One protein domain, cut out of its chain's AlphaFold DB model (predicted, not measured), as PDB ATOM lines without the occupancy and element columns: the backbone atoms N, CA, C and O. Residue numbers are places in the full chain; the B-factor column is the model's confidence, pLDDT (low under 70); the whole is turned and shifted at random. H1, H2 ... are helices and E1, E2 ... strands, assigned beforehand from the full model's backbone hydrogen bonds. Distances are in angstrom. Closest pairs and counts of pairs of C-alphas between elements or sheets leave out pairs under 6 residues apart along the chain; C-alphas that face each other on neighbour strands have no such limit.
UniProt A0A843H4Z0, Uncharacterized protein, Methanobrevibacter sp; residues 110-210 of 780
ATOM      1  N   VAL A 110     192.366 163.381 204.130       81.75
ATOM      2  CA  VAL A 110     191.337 163.880 205.061       81.75
ATOM      3  C   VAL A 110     190.404 162.744 205.487       81.75
ATOM      4  O   VAL A 110     190.256 161.759 204.767       81.75
ATOM      5  N   VAL A 111     189.785 162.865 206.665       81.62
ATOM      6  CA  VAL A 111     188.851 161.861 207.199       81.62
ATOM      7  C   VAL A 111     187.421 162.375 207.071       81.62
ATOM      8  O   VAL A 111     187.060 163.374 207.688       81.62
ATOM      9  N   GLY A 112     186.609 161.667 206.292       85.38
ATOM     10  CA  GLY A 112     185.207 161.978 206.041       85.38
ATOM     11  C   GLY A 112     184.974 163.125 205.054       85.38
ATOM     12  O   GLY A 112     185.872 163.888 204.695       85.38
ATOM     13  N   ILE A 113     183.724 163.238 204.601       92.12
ATOM     14  CA  ILE A 113     183.298 164.232 203.609       92.12
ATOM     15  C   ILE A 113     183.251 165.645 204.193       92.12
ATOM     16  O   ILE A 113     183.580 166.588 203.483       92.12
ATOM     17  N   GLU A 114     182.917 165.820 205.471       90.88
ATOM     18  CA  GLU A 114     182.896 167.158 206.087       90.88
ATOM     19  C   GLU A 114     184.300 167.792 206.099       90.88
ATOM     20  O   GLU A 114     184.467 168.933 205.682       90.88
ATOM     21  N   ALA A 115     185.345 167.015 206.413       87.19
ATOM     22  CA  ALA A 115     186.725 167.503 206.348       87.19
ATOM     23  C   ALA A 115     187.192 167.832 204.916       87.19
ATOM     24  O   ALA A 115     188.100 168.647 204.740       87.19
ATOM     25  N   LEU A 116     186.596 167.202 203.894       91.38
ATOM     26  CA  LEU A 116     186.821 167.557 202.490       91.38
ATOM     27  C   LEU A 116     186.149 168.893 202.134       91.38
ATOM     28  O   LEU A 116     186.731 169.677 201.384       91.38
ATOM     29  N   LYS A 117     184.948 169.172 202.657       93.38
ATOM     30  CA  LYS A 117     184.241 170.439 202.403       93.38
ATOM     31  C   LYS A 117     185.007 171.639 202.959       93.38
ATOM     32  O   LYS A 117     185.124 172.651 202.265       93.38
ATOM     33  N   ASP A 118     185.592 171.481 204.146       90.19
ATOM     34  CA  ASP A 118     186.418 172.489 204.824       90.19
ATOM     35  C   ASP A 118     187.816 172.671 204.202       90.19
ATOM     36  O   ASP A 118     188.554 173.591 204.567       90.19
ATOM     37  N   LEU A 119     188.227 171.782 203.290       87.00
ATOM     38  CA  LEU A 119     189.553 171.828 202.687       87.00
ATOM     39  C   LEU A 119     189.647 172.955 201.656       87.00
ATOM     40  O   LEU A 119     188.872 172.981 200.702       87.00
ATOM     41  N   ASP A 120     190.652 173.824 201.802       85.62
ATOM     42  CA  ASP A 120     190.958 174.855 200.806       85.62
ATOM     43  C   ASP A 120     191.526 174.224 199.520       85.62
ATOM     44  O   ASP A 120     192.651 173.699 199.524       85.62
ATOM     45  N   PRO A 121     190.784 174.281 198.400       84.88
ATOM     46  CA  PRO A 121     191.234 173.714 197.138       84.88
ATOM     47  C   PRO A 121     192.395 174.488 196.493       84.88
ATOM     48  O   PRO A 121     193.026 173.982 195.566       84.88
ATOM     49  N   ALA A 122     192.711 175.702 196.962       79.56
ATOM     50  CA  ALA A 122     193.906 176.425 196.526       79.56
ATOM     51  C   ALA A 122     195.200 175.761 197.030       79.56
ATOM     52  O   ALA A 122     196.260 175.950 196.430       79.56
ATOM     53  N   VAL A 123     195.113 174.979 198.112       72.31
ATOM     54  CA  VAL A 123     196.251 174.294 198.741       72.31
ATOM     55  C   VAL A 123     196.447 172.891 198.168       72.31
ATOM     56  O   VAL A 123     197.581 172.481 197.928       72.31
ATOM     57  N   ASN A 124     195.362 172.153 197.915       73.12
ATOM     58  CA  ASN A 124     195.423 170.800 197.359       73.12
ATOM     59  C   ASN A 124     194.504 170.708 196.136       73.12
ATOM     60  O   ASN A 124     193.308 170.940 196.242       73.12
ATOM     61  N   SER A 125     195.042 170.329 194.977       81.00
ATOM     62  CA  SER A 125     194.240 170.074 193.768       81.00
ATOM     63  C   SER A 125     193.726 168.632 193.686       81.00
ATOM     64  O   SER A 125     192.841 168.330 192.890       81.00
ATOM     65  N   SER A 126     194.261 167.743 194.526       87.50
ATOM     66  CA  SER A 126     193.825 166.362 194.708       87.50
ATOM     67  C   SER A 126     194.024 165.959 196.164       87.50
ATOM     68  O   SER A 126     195.027 166.327 196.769       87.50
ATOM     69  N   VAL A 127     193.114 165.151 196.698       89.25
ATOM     70  CA  VAL A 127     193.178 164.658 198.079       89.25
ATOM     71  C   VAL A 127     192.578 163.260 198.186       89.25
ATOM     72  O   VAL A 127     191.616 162.930 197.490       89.25
ATOM     73  N   ASN A 128     193.144 162.434 199.061       85.94
ATOM     74  CA  ASN A 128     192.560 161.154 199.432       85.94
ATOM     75  C   ASN A 128     191.635 161.325 200.642       85.94
ATOM     76  O   ASN A 128     192.005 161.914 201.654       85.94
ATOM     77  N   VAL A 129     190.424 160.796 200.555       88.06
ATOM     78  CA  VAL A 129     189.416 160.841 201.612       88.06
ATOM     79  C   VAL A 129     189.255 159.446 202.190       88.06
ATOM     80  O   VAL A 129     188.973 158.485 201.468       88.06
ATOM     81  N   LEU A 130     189.445 159.342 203.499       81.81
ATOM     82  CA  LEU A 130     189.245 158.136 204.287       81.81
ATOM     83  C   LEU A 130     187.849 158.170 204.884       81.81
ATOM     84  O   LEU A 130     187.519 159.124 205.587       81.81
ATOM     85  N   GLY A 131     187.044 157.138 204.655       83.25
ATOM     86  CA  GLY A 131     185.696 157.151 205.199       83.25
ATOM     87  C   GLY A 131     184.719 158.085 204.476       83.25
ATOM     88  O   GLY A 131     185.054 158.798 203.526       83.25
ATOM     89  N   TYR A 132     183.478 158.075 204.944       89.81
ATOM     90  CA  TYR A 132     182.421 159.004 204.577       89.81
ATOM     91  C   TYR A 132     182.047 159.887 205.772       89.81
ATOM     92  O   TYR A 132     182.183 161.106 205.698       89.81
ATOM     93  N   PHE A 133     181.620 159.283 206.883       83.56
ATOM     94  CA  PHE A 133     181.378 159.946 208.167       83.56
ATOM     95  C   PHE A 133     182.552 159.751 209.130       83.56
ATOM     96  O   PHE A 133     182.860 160.646 209.911       83.56
ATOM     97  N   ASN A 134     183.207 158.588 209.086       78.81
ATOM     98  CA  ASN A 134     184.388 158.263 209.891       78.81
ATOM     99  C   ASN A 134     185.364 157.383 209.099       78.81
ATOM    100  O   ASN A 134     184.968 156.766 208.121       78.81
ATOM    101  N   ALA A 135     186.615 157.262 209.551       72.88
ATOM    102  CA  ALA A 135     187.692 156.576 208.822       72.88
ATOM    103  C   ALA A 135     187.452 155.083 208.488       72.88
ATOM    104  O   ALA A 135     188.243 154.499 207.747       72.88
ATOM    105  N   TYR A 136     186.401 154.459 209.032       70.75
ATOM    106  CA  TYR A 136     186.174 153.012 208.983       70.75
ATOM    107  C   TYR A 136     184.943 152.594 208.172       70.75
ATOM    108  O   TYR A 136     184.792 151.412 207.873       70.75
ATOM    109  N   ASP A 137     184.040 153.517 207.843       73.75
ATOM    110  CA  ASP A 137     182.742 153.172 207.243       73.75
ATOM    111  C   ASP A 137     182.814 152.861 205.736       73.75
ATOM    112  O   ASP A 137     181.878 152.294 205.163       73.75
ATOM    113  N   CYS A 138     183.930 153.180 205.078       82.62
ATOM    114  CA  CYS A 138     184.139 152.859 203.676       82.62
ATOM    115  C   CYS A 138     185.623 152.857 203.258       82.62
ATOM    116  O   CYS A 138     186.464 153.487 203.905       82.62
ATOM    117  N   PRO A 139     185.943 152.258 202.094       79.25
ATOM    118  CA  PRO A 139     187.279 152.340 201.507       79.25
ATOM    119  C   PRO A 139     187.709 153.774 201.164       79.25
ATOM    120  O   PRO A 139     186.868 154.631 200.884       79.25
ATOM    121  N   MET A 140     189.027 153.992 201.117       83.25
ATOM    122  CA  MET A 140     189.643 155.248 200.676       83.25
ATOM    123  C   MET A 140     189.246 155.602 199.239       83.25
ATOM    124  O   MET A 140     189.112 154.733 198.377       83.25
ATOM    125  N   ARG A 141     189.102 156.903 198.987       89.50
ATOM    126  CA  ARG A 141     188.727 157.485 197.696       89.50
ATOM    127  C   ARG A 141     189.614 158.664 197.358       89.50
ATOM    128  O   ARG A 141     190.068 159.345 198.265       89.50
ATOM    129  N   GLN A 142     189.776 158.972 196.079       92.00
ATOM    130  CA  GLN A 142     190.470 160.183 195.651       92.00
ATOM    131  C   GLN A 142     189.474 161.196 195.087       92.00
ATOM    132  O   GLN A 142     188.621 160.841 194.276       92.00
ATOM    133  N   TYR A 143     189.618 162.456 195.487       95.44
ATOM    134  CA  TYR A 143     188.887 163.587 194.927       95.44
ATOM    135  C   TYR A 143     189.855 164.578 194.291       95.44
ATOM    136  O   TYR A 143     190.925 164.846 194.835       95.44
ATOM    137  N   VAL A 144     189.464 165.134 193.147       94.00
ATOM    138  CA  VAL A 144     190.213 166.162 192.417       94.00
ATOM    139  C   VAL A 144     189.371 167.425 192.350       94.00
ATOM    140  O   VAL A 144     188.171 167.364 192.087       94.00
ATOM    141  N   TRP A 145     189.987 168.572 192.606       95.06
ATOM    142  CA  TRP A 145     189.301 169.851 192.533       95.06
ATOM    143  C   TRP A 145     189.131 170.307 191.085       95.06
ATOM    144  O   TRP A 145     190.102 170.429 190.338       95.06
ATOM    145  N   ASP A 146     187.897 170.631 190.711       95.00
ATOM    146  CA  ASP A 146     187.559 171.303 189.464       95.00
ATOM    147  C   ASP A 146     186.979 172.685 189.768       95.00
ATOM    148  O   ASP A 146     185.814 172.825 190.150       95.00
ATOM    149  N   SER A 147     187.794 173.723 189.578       94.12
ATOM    150  CA  SER A 147     187.438 175.112 189.883       94.12
ATOM    151  C   SER A 147     186.337 175.687 188.988       94.12
ATOM    152  O   SER A 147     185.691 176.662 189.376       94.12
ATOM    153  N   ALA A 148     186.109 175.100 187.811       93.50
ATOM    154  CA  ALA A 148     185.132 175.565 186.833       93.50
ATOM    155  C   ALA A 148     183.833 174.742 186.849       93.50
ATOM    156  O   ALA A 148     182.878 175.088 186.151       93.50
ATOM    157  N   CYS A 149     183.762 173.672 187.648       94.38
ATOM    158  CA  CYS A 149     182.553 172.873 187.774       94.38
ATOM    159  C   CYS A 149     181.421 173.669 188.448       94.38
ATOM    160  O   CYS A 149     181.561 174.178 189.562       94.38
ATOM    161  N   THR A 150     180.272 173.740 187.771       92.31
ATOM    162  CA  THR A 150     179.045 174.396 188.257       92.31
ATOM    163  C   THR A 150     177.926 173.409 188.571       92.31
ATOM    164  O   THR A 150     176.803 173.830 188.830       92.31
ATOM    165  N   GLN A 151     178.192 172.105 188.483       94.44
ATOM    166  CA  GLN A 151     177.191 171.077 188.756       94.44
ATOM    167  C   GLN A 151     176.804 171.095 190.242       94.44
ATOM    168  O   GLN A 151     177.617 171.443 191.105       94.44
ATOM    169  N   ASP A 152     175.558 170.748 190.549       93.75
ATOM    170  CA  ASP A 152     175.087 170.680 191.933       93.75
ATOM    171  C   ASP A 152     175.797 169.557 192.692       93.75
ATOM    172  O   ASP A 152     176.122 168.514 192.124       93.75
ATOM    173  N   ALA A 153     176.066 169.785 193.977       93.94
ATOM    174  CA  ALA A 153     176.648 168.753 194.822       93.94
ATOM    175  C   ALA A 153     175.632 167.631 195.061       93.94
ATOM    176  O   ALA A 153     174.468 167.890 195.365       93.94
ATOM    177  N   ASP A 154     176.094 166.389 194.966       94.31
ATOM    178  CA  ASP A 154     175.291 165.190 195.208       94.31
ATOM    179  C   ASP A 154     175.749 164.421 196.458       94.31
ATOM    180  O   ASP A 154     175.208 163.361 196.770       94.31
ATOM    181  N   ASN A 155     176.723 164.977 197.189       93.00
ATOM    182  CA  ASN A 155     177.339 164.386 198.375       93.00
ATOM    183  C   ASN A 155     178.012 163.023 198.114       93.00
ATOM    184  O   ASN A 155     178.215 162.247 199.039       93.00
ATOM    185  N   GLY A 156     178.395 162.725 196.875       94.81
ATOM    186  CA  GLY A 156     179.229 161.576 196.545       94.81
ATOM    187  C   GLY A 156     180.202 161.928 195.435       94.81
ATOM    188  O   GLY A 156     181.302 162.377 195.723       94.81
ATOM    189  N   TYR A 157     179.818 161.779 194.164       96.50
ATOM    190  CA  TYR A 157     180.690 162.161 193.049       96.50
ATOM    191  C   TYR A 157     181.074 163.644 193.050       96.50
ATOM    192  O   TYR A 157     182.166 163.975 192.589       96.50
ATOM    193  N   ILE A 158     180.187 164.517 193.529       96.25
ATOM    194  CA  ILE A 158     180.325 165.970 193.490       96.25
ATOM    195  C   ILE A 158     180.141 166.521 194.903       96.25
ATOM    196  O   ILE A 158     179.028 166.563 195.435       96.25
ATOM    197  N   ILE A 159     181.231 167.004 195.498       96.19
ATOM    198  CA  ILE A 159     181.223 167.632 196.823       96.19
ATOM    199  C   ILE A 159     181.466 169.137 196.665       96.19
ATOM    200  O   ILE A 159     182.442 169.568 196.043       96.19
ATOM    201  N   ALA A 160     180.557 169.952 197.203       94.75
ATOM    202  CA  ALA A 160     180.760 171.395 197.315       94.75
ATOM    203  C   ALA A 160     181.780 171.699 198.417       94.75
ATOM    204  O   ALA A 160     181.818 171.005 199.425       94.75
ATOM    205  N   SER A 161     182.598 172.730 198.225       93.38
ATOM    206  CA  SER A 161     183.477 173.239 199.278       93.38
ATOM    207  C   SER A 161     182.738 174.295 200.100       93.38
ATOM    208  O   SER A 161     182.031 175.125 199.531       93.38
ATOM    209  N   ASP A 162     182.943 174.297 201.415       92.69
ATOM    210  CA  ASP A 162     182.414 175.328 202.317       92.69
ATOM    211  C   ASP A 162     183.315 176.575 202.351       92.69
ATOM    212  O   ASP A 162     182.890 177.656 202.761       92.69
ATOM    213  N   VAL A 163     184.549 176.454 201.848       89.56
ATOM    214  CA  VAL A 163     185.529 177.548 201.768       89.56
ATOM    215  C   VAL A 163     185.620 178.192 200.380       89.56
ATOM    216  O   VAL A 163     186.178 179.282 200.248       89.56
ATOM    217  N   SER A 164     185.034 177.579 199.344       88.56
ATOM    218  CA  SER A 164     184.970 178.139 197.986       88.56
ATOM    219  C   SER A 164     183.547 178.138 197.429       88.56
ATOM    220  O   SER A 164     182.931 177.092 197.249       88.56
ATOM    221  N   ALA A 165     183.053 179.321 197.046       84.94
ATOM    222  CA  ALA A 165     181.728 179.484 196.435       84.94
ATOM    223  C   ALA A 165     181.633 178.942 194.990       84.94
ATOM    224  O   ALA A 165     180.536 178.781 194.455       84.94
ATOM    225  N   THR A 166     182.770 178.680 194.342       87.94
ATOM    226  CA  THR A 166     182.868 178.167 192.963       87.94
ATOM    227  C   THR A 166     183.664 176.869 192.921       87.94
ATOM    228  O   THR A 166     184.543 176.681 193.756       87.94
ATOM    229  N   GLY A 167     183.409 176.014 191.928       92.44
ATOM    230  CA  GLY A 167     184.107 174.738 191.753       92.44
ATOM    231  C   GLY A 167     183.569 173.603 192.628       92.44
ATOM    232  O   GLY A 167     182.724 173.818 193.504       92.44
ATOM    233  N   ARG A 168     184.022 172.376 192.353       95.69
ATOM    234  CA  ARG A 168     183.611 171.145 193.047       95.69
ATOM    235  C   ARG A 168     184.780 170.185 193.211       95.69
ATOM    236  O   ARG A 168     185.626 170.074 192.327       95.69
ATOM    237  N   TRP A 169     184.768 169.426 194.298       96.38
ATOM    238  CA  TRP A 169     185.568 168.213 194.410       96.38
ATOM    239  C   TRP A 169     184.871 167.087 193.649       96.38
ATOM    240  O   TRP A 169     183.702 166.796 193.905       96.38
ATOM    241  N   ILE A 170     185.593 166.463 192.723       96.31
ATOM    242  CA  ILE A 170     185.097 165.401 191.850       96.31
ATOM    243  C   ILE A 170     185.754 164.077 192.230       96.31
ATOM    244  O   ILE A 170     186.981 163.972 192.240       96.31
ATOM    245  N   LEU A 171     184.943 163.063 192.522       96.56
ATOM    246  CA  LEU A 171     185.418 161.709 192.807       96.56
ATOM    247  C   LEU A 171     186.090 161.093 191.572       96.56
ATOM    248  O   LEU A 171     185.514 161.050 190.482       96.56
ATOM    249  N   VAL A 172     187.275 160.522 191.770       92.94
ATOM    250  CA  VAL A 172     187.966 159.694 190.778       92.94
ATOM    251  C   VAL A 172     187.583 158.232 191.003       92.94
ATOM    252  O   VAL A 172     187.968 157.620 191.998       92.94
ATOM    253  N   PHE A 173     186.824 157.657 190.068       92.62
ATOM    254  CA  PHE A 173     186.393 156.259 190.117       92.62
ATOM    255  C   PHE A 173     186.341 155.650 188.713       92.62
ATOM    256  O   PHE A 173     185.874 156.289 187.774       92.62
ATOM    257  N   SER A 174     186.813 154.411 188.568       85.06
ATOM    258  CA  SER A 174     186.893 153.701 187.278       85.06
ATOM    259  C   SER A 174     186.208 152.328 187.272       85.06
ATOM    260  O   SER A 174     186.285 151.609 186.275       85.06
ATOM    261  N   GLY A 175     185.545 151.946 188.367       86.50
ATOM    262  CA  GLY A 175     184.819 150.681 188.465       86.50
ATOM    263  C   GLY A 175     183.459 150.700 187.756       86.50
ATOM    264  O   GLY A 175     182.903 151.752 187.446       86.50
ATOM    265  N   GLU A 176     182.892 149.512 187.530       92.81
ATOM    266  CA  GLU A 176     181.550 149.379 186.941       92.81
ATOM    267  C   GLU A 176     180.435 149.687 187.954       92.81
ATOM    268  O   GLU A 176     179.438 150.325 187.615       92.81
ATOM    269  N   TYR A 177     180.608 149.264 189.207       94.75
ATOM    270  CA  TYR A 177     179.622 149.458 190.264       94.75
ATOM    271  C   TYR A 177     180.217 150.281 191.398       94.75
ATOM    272  O   TYR A 177     181.180 149.857 192.037       94.75
ATOM    273  N   LEU A 178     179.635 151.451 191.652       95.69
ATOM    274  CA  LEU A 178     180.035 152.303 192.762       95.69
ATOM    275  C   LEU A 178     179.507 151.722 194.087       95.69
ATOM    276  O   LEU A 178     178.287 151.576 194.214       95.69
ATOM    277  N   PRO A 179     180.364 151.428 195.082       93.50
ATOM    278  CA  PRO A 179     179.900 150.960 196.384       93.50
ATOM    279  C   PRO A 179     179.019 152.012 197.068       93.50
ATOM    280  O   PRO A 179     179.357 153.192 197.091       93.50
ATOM    281  N   SER A 180     177.912 151.599 197.678       95.06
ATOM    282  CA  SER A 180     176.938 152.492 198.316       95.06
ATOM    283  C   SER A 180     177.558 153.321 199.447       95.06
ATOM    284  O   SER A 180     177.216 154.490 199.639       95.06
ATOM    285  N   SER A 181     178.564 152.765 200.126       92.19
ATOM    286  CA  SER A 181     179.358 153.447 201.152       92.19
ATOM    287  C   SER A 181     180.140 154.661 200.620       92.19
ATOM    288  O   SER A 181     180.623 155.476 201.406       92.19
ATOM    289  N   TYR A 182     180.230 154.841 199.294       94.25
ATOM    290  CA  TYR A 182     180.792 156.037 198.654       94.25
ATOM    291  C   TYR A 182     179.909 157.274 198.772       94.25
ATOM    292  O   TYR A 182     180.426 158.386 198.753       94.25
ATOM    293  N   TYR A 183     178.616 157.074 199.008       96.06
ATOM    294  CA  TYR A 183     177.657 158.122 199.354       96.06
ATOM    295  C   TYR A 183     177.309 158.099 200.853       96.06
ATOM    296  O   TYR A 183     176.343 158.733 201.276       96.06
ATOM    297  N   GLY A 184     178.042 157.327 201.666       93.12
ATOM    298  CA  GLY A 184     177.699 157.114 203.073       93.12
ATOM    299  C   GLY A 184     176.411 156.311 203.240       93.12
ATOM    300  O   GLY A 184     175.706 156.483 204.230       93.12
ATOM    301  N   VAL A 185     176.069 155.479 202.248       95.44
ATOM    302  CA  VAL A 185     174.853 154.662 202.250       95.44
ATOM    303  C   VAL A 185     175.190 153.232 202.659       95.44
ATOM    304  O   VAL A 185     175.813 152.487 201.902       95.44
ATOM    305  N   TYR A 186     174.767 152.846 203.855       91.00
ATOM    306  CA  TYR A 186     174.912 151.508 204.436       91.00
ATOM    307  C   TYR A 186     173.796 151.300 205.485       91.00
ATOM    308  O   TYR A 186     173.016 152.228 205.723       91.00
ATOM    309  N   PRO A 187     173.621 150.105 206.082       88.94
ATOM    310  CA  PRO A 187     172.573 149.883 207.080       88.94
ATOM    311  C   PRO A 187     172.580 150.961 208.173       88.94
ATOM    312  O   PRO A 187     173.641 151.383 208.616       88.94
ATOM    313  N   GLU A 188     171.393 151.430 208.570       86.75
ATOM    314  CA  GLU A 188     171.170 152.564 209.498       86.75
ATOM    315  C   GLU A 188     171.532 153.965 208.956       86.75
ATOM    316  O   GLU A 188     171.021 154.963 209.464       86.75
ATOM    317  N   HIS A 189     172.293 154.064 207.862       90.19
ATOM    318  CA  HIS A 189     172.716 155.323 207.243       90.19
ATOM    319  C   HIS A 189     172.232 155.411 205.792       90.19
ATOM    320  O   HIS A 189     172.911 155.007 204.857       90.19
ATOM    321  N   ILE A 190     171.025 155.948 205.586       93.25
ATOM    322  CA  ILE A 190     170.342 155.933 204.273       93.25
ATOM    323  C   ILE A 190     170.050 157.324 203.697       93.25
ATOM    324  O   ILE A 190     169.385 157.431 202.670       93.25
ATOM    325  N   ALA A 191     170.530 158.396 204.336       92.19
ATOM    326  CA  ALA A 191     170.167 159.774 203.989       92.19
ATOM    327  C   ALA A 191     170.443 160.128 202.513       92.19
ATOM    328  O   ALA A 191     169.631 160.793 201.874       92.19
ATOM    329  N   ASN A 192     171.542 159.616 201.955       94.88
ATOM    330  CA  ASN A 192     171.980 159.916 200.590       94.88
ATOM    331  C   ASN A 192     171.557 158.868 199.551       94.88
ATOM    332  O   ASN A 192     172.027 158.913 198.416       94.88
ATOM    333  N   ILE A 193     170.678 157.919 199.897       96.12
ATOM    334  CA  ILE A 193     170.340 156.817 198.985       96.12
ATOM    335  C   ILE A 193     169.748 157.308 197.661       96.12
ATOM    336  O   ILE A 193     170.095 156.793 196.605       96.12
ATOM    337  N   ASN A 194     168.925 158.357 197.684       94.88
ATOM    338  CA  ASN A 194     168.354 158.911 196.457       94.88
ATOM    339  C   ASN A 194     169.421 159.566 195.570       94.88
ATOM    340  O   ASN A 194     169.359 159.420 194.351       94.88
ATOM    341  N   ALA A 195     170.418 160.234 196.157       95.69
ATOM    342  CA  ALA A 195     171.537 160.803 195.408       95.69
ATOM    343  C   ALA A 195     172.407 159.694 194.788       95.69
ATOM    344  O   ALA A 195     172.687 159.730 193.591       95.69
ATOM    345  N   LEU A 196     172.712 158.641 195.555       96.81
ATOM    346  CA  LEU A 196     173.405 157.448 195.054       96.81
ATOM    347  C   LEU A 196     172.663 156.806 193.871       96.81
ATOM    348  O   LEU A 196     173.282 156.354 192.914       96.81
ATOM    349  N   LEU A 197     171.333 156.757 193.917       96.81
ATOM    350  CA  LEU A 197     170.519 156.144 192.868       96.81
ATOM    351  C   LEU A 197     170.306 157.042 191.637       96.81
ATOM    352  O   LEU A 197     169.781 156.555 190.633       96.81
ATOM    353  N   SER A 198     170.700 158.319 191.683       95.75
ATOM    354  CA  SER A 198     170.394 159.304 190.632       95.75
ATOM    355  C   SER A 198     171.579 160.151 190.161       95.75
ATOM    356  O   SER A 198     171.373 161.062 189.358       95.75
ATOM    357  N   TYR A 199     172.812 159.848 190.588       95.94
ATOM    358  CA  TYR A 199     173.985 160.618 190.165       95.94
ATOM    359  C   TYR A 199     174.121 160.676 188.637       95.94
ATOM    360  O   TYR A 199     173.820 159.728 187.899       95.94
ATOM    361  N   ILE A 200     174.584 161.821 188.150       94.19
ATOM    362  CA  ILE A 200     174.644 162.143 186.722       94.19
ATOM    363  C   ILE A 200     175.688 161.298 185.978       94.19
ATOM    364  O   ILE A 200     176.617 160.771 186.576       94.19
ATOM    365  N   GLU A 201     175.547 161.132 184.660       94.00
ATOM    366  CA  GLU A 201     176.436 160.253 183.875       94.00
ATOM    367  C   GLU A 201     177.864 160.809 183.722       94.00
ATOM    368  O   GLU A 201     178.823 160.038 183.744       94.00
ATOM    369  N   TYR A 202     178.012 162.132 183.634       94.81
ATOM    370  CA  TYR A 202     179.299 162.807 183.461       94.81
ATOM    371  C   TYR A 202     179.460 163.932 184.478       94.81
ATOM    372  O   TYR A 202     178.555 164.754 184.650       94.81
ATOM    373  N   VAL A 203     180.625 163.981 185.121       94.38
ATOM    374  CA  VAL A 203     180.943 164.938 186.185       94.38
ATOM    375  C   VAL A 203     182.168 165.781 185.842       94.38
ATOM    376  O   VAL A 203     183.089 165.324 185.162       94.38
ATOM    377  N   GLY A 204     182.173 167.019 186.330       92.69
ATOM    378  CA  GLY A 204     183.228 167.994 186.079       92.69
ATOM    379  C   GLY A 204     183.254 168.522 184.642       92.69
ATOM    380  O   GLY A 204     182.554 168.063 183.738       92.69
ATOM    381  N   THR A 205     184.108 169.509 184.423       91.44
ATOM    382  CA  THR A 205     184.368 170.145 183.128       91.44
ATOM    383  C   THR A 205     185.111 169.233 182.158       91.44
ATOM    384  O   THR A 205     184.966 169.378 180.946       91.44
ATOM    385  N   THR A 206     185.849 168.245 182.671       87.94
ATOM    386  CA  THR A 206     186.501 167.199 181.872       87.94
ATOM    387  C   THR A 206     185.535 166.117 181.391       87.94
ATOM    388  O   THR A 206     185.958 165.235 180.646       87.94
ATOM    389  N   LEU A 207     184.259 166.175 181.798       89.44
ATOM    390  CA  LEU A 207     183.233 165.175 181.490       89.44
ATOM    391  C   LEU A 207     183.691 163.761 181.872       89.44
ATOM    392  O   LEU A 207     183.609 162.818 181.083       89.44
ATOM    393  N   THR A 208     184.194 163.614 183.097       89.62
ATOM    394  CA  THR A 208     184.613 162.316 183.624       89.62
ATOM    395  C   THR A 208     183.391 161.416 183.740       89.62
ATOM    396  O   THR A 208     182.399 161.772 184.378       89.62
ATOM    397  N   LYS A 209     183.447 160.250 183.098       93.31
ATOM    398  CA  LYS A 209     182.352 159.284 183.116       93.31
ATOM    399  C   LYS A 209     182.219 158.657 184.504       93.31
ATOM    400  O   LYS A 209     183.194 158.137 185.038       93.31
ATOM    401  N   THR A 210     181.012 158.683 185.056       95.88
ATOM    402  CA  THR A 210     180.686 158.020 186.324       95.88
ATOM    403  C   THR A 210     180.418 156.531 186.123       95.88
ATOM    404  O   THR A 210     180.250 156.040 184.999       95.88
TER     405      THR A 210
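This is residues 110 to 210 of the 780 residues of an uncharacterized protein of Methanobrevibacter sp (UniProt A0A843H4Z0). With little regular structure, this loop-rich body is built round a twisted antiparallel sheet, E1 E2 E3, with H1 beside its strands and E4, H2 and H3 off it. The 101 printed residues hold, in order, H1 E1 E2 E3 E4 H2 H3, mixed helices and strands, 35 residues in named elements. The whole is compact, radius of gyration of the C-alphas 12.5 A, spans 35 by 26 by 21 A.

E2, residues 141 to 146, measures 16.1 A from first to last C-alpha; E1, 126 to 130, 13.4 A; E3, 168 to 172, 12.5 A. H1, 112 to 117, begins at C-alpha 112 (185.207, 161.978, 206.041). E4 is 177 to 179, H2 180 to 183; H3, 193 to 198, ends at C-alpha 198 (170.394, 159.304, 190.632).

E1, E2 and E3 form a meander, each strand the antiparallel neighbour of the one before; N 129 and O 141, 2.7 A, and N 146 and O 168, 2.8 A, are within hydrogen-bond range. H1 is on the sheet, over none of its strands, height 5.3 A. H2 and H3 touch, closest C-alphas Tyr 183 and Leu 196, 6.1 A. Every O i to N i+4 pair is within range in H1 and H3; H2 is too short for one.

The farthest C-alphas, Ala 122 and Pro 187, are 35.7 A apart. The printed part has no cut; E2 to E3 is a long link; no printed residue is under 70 in pLDDT.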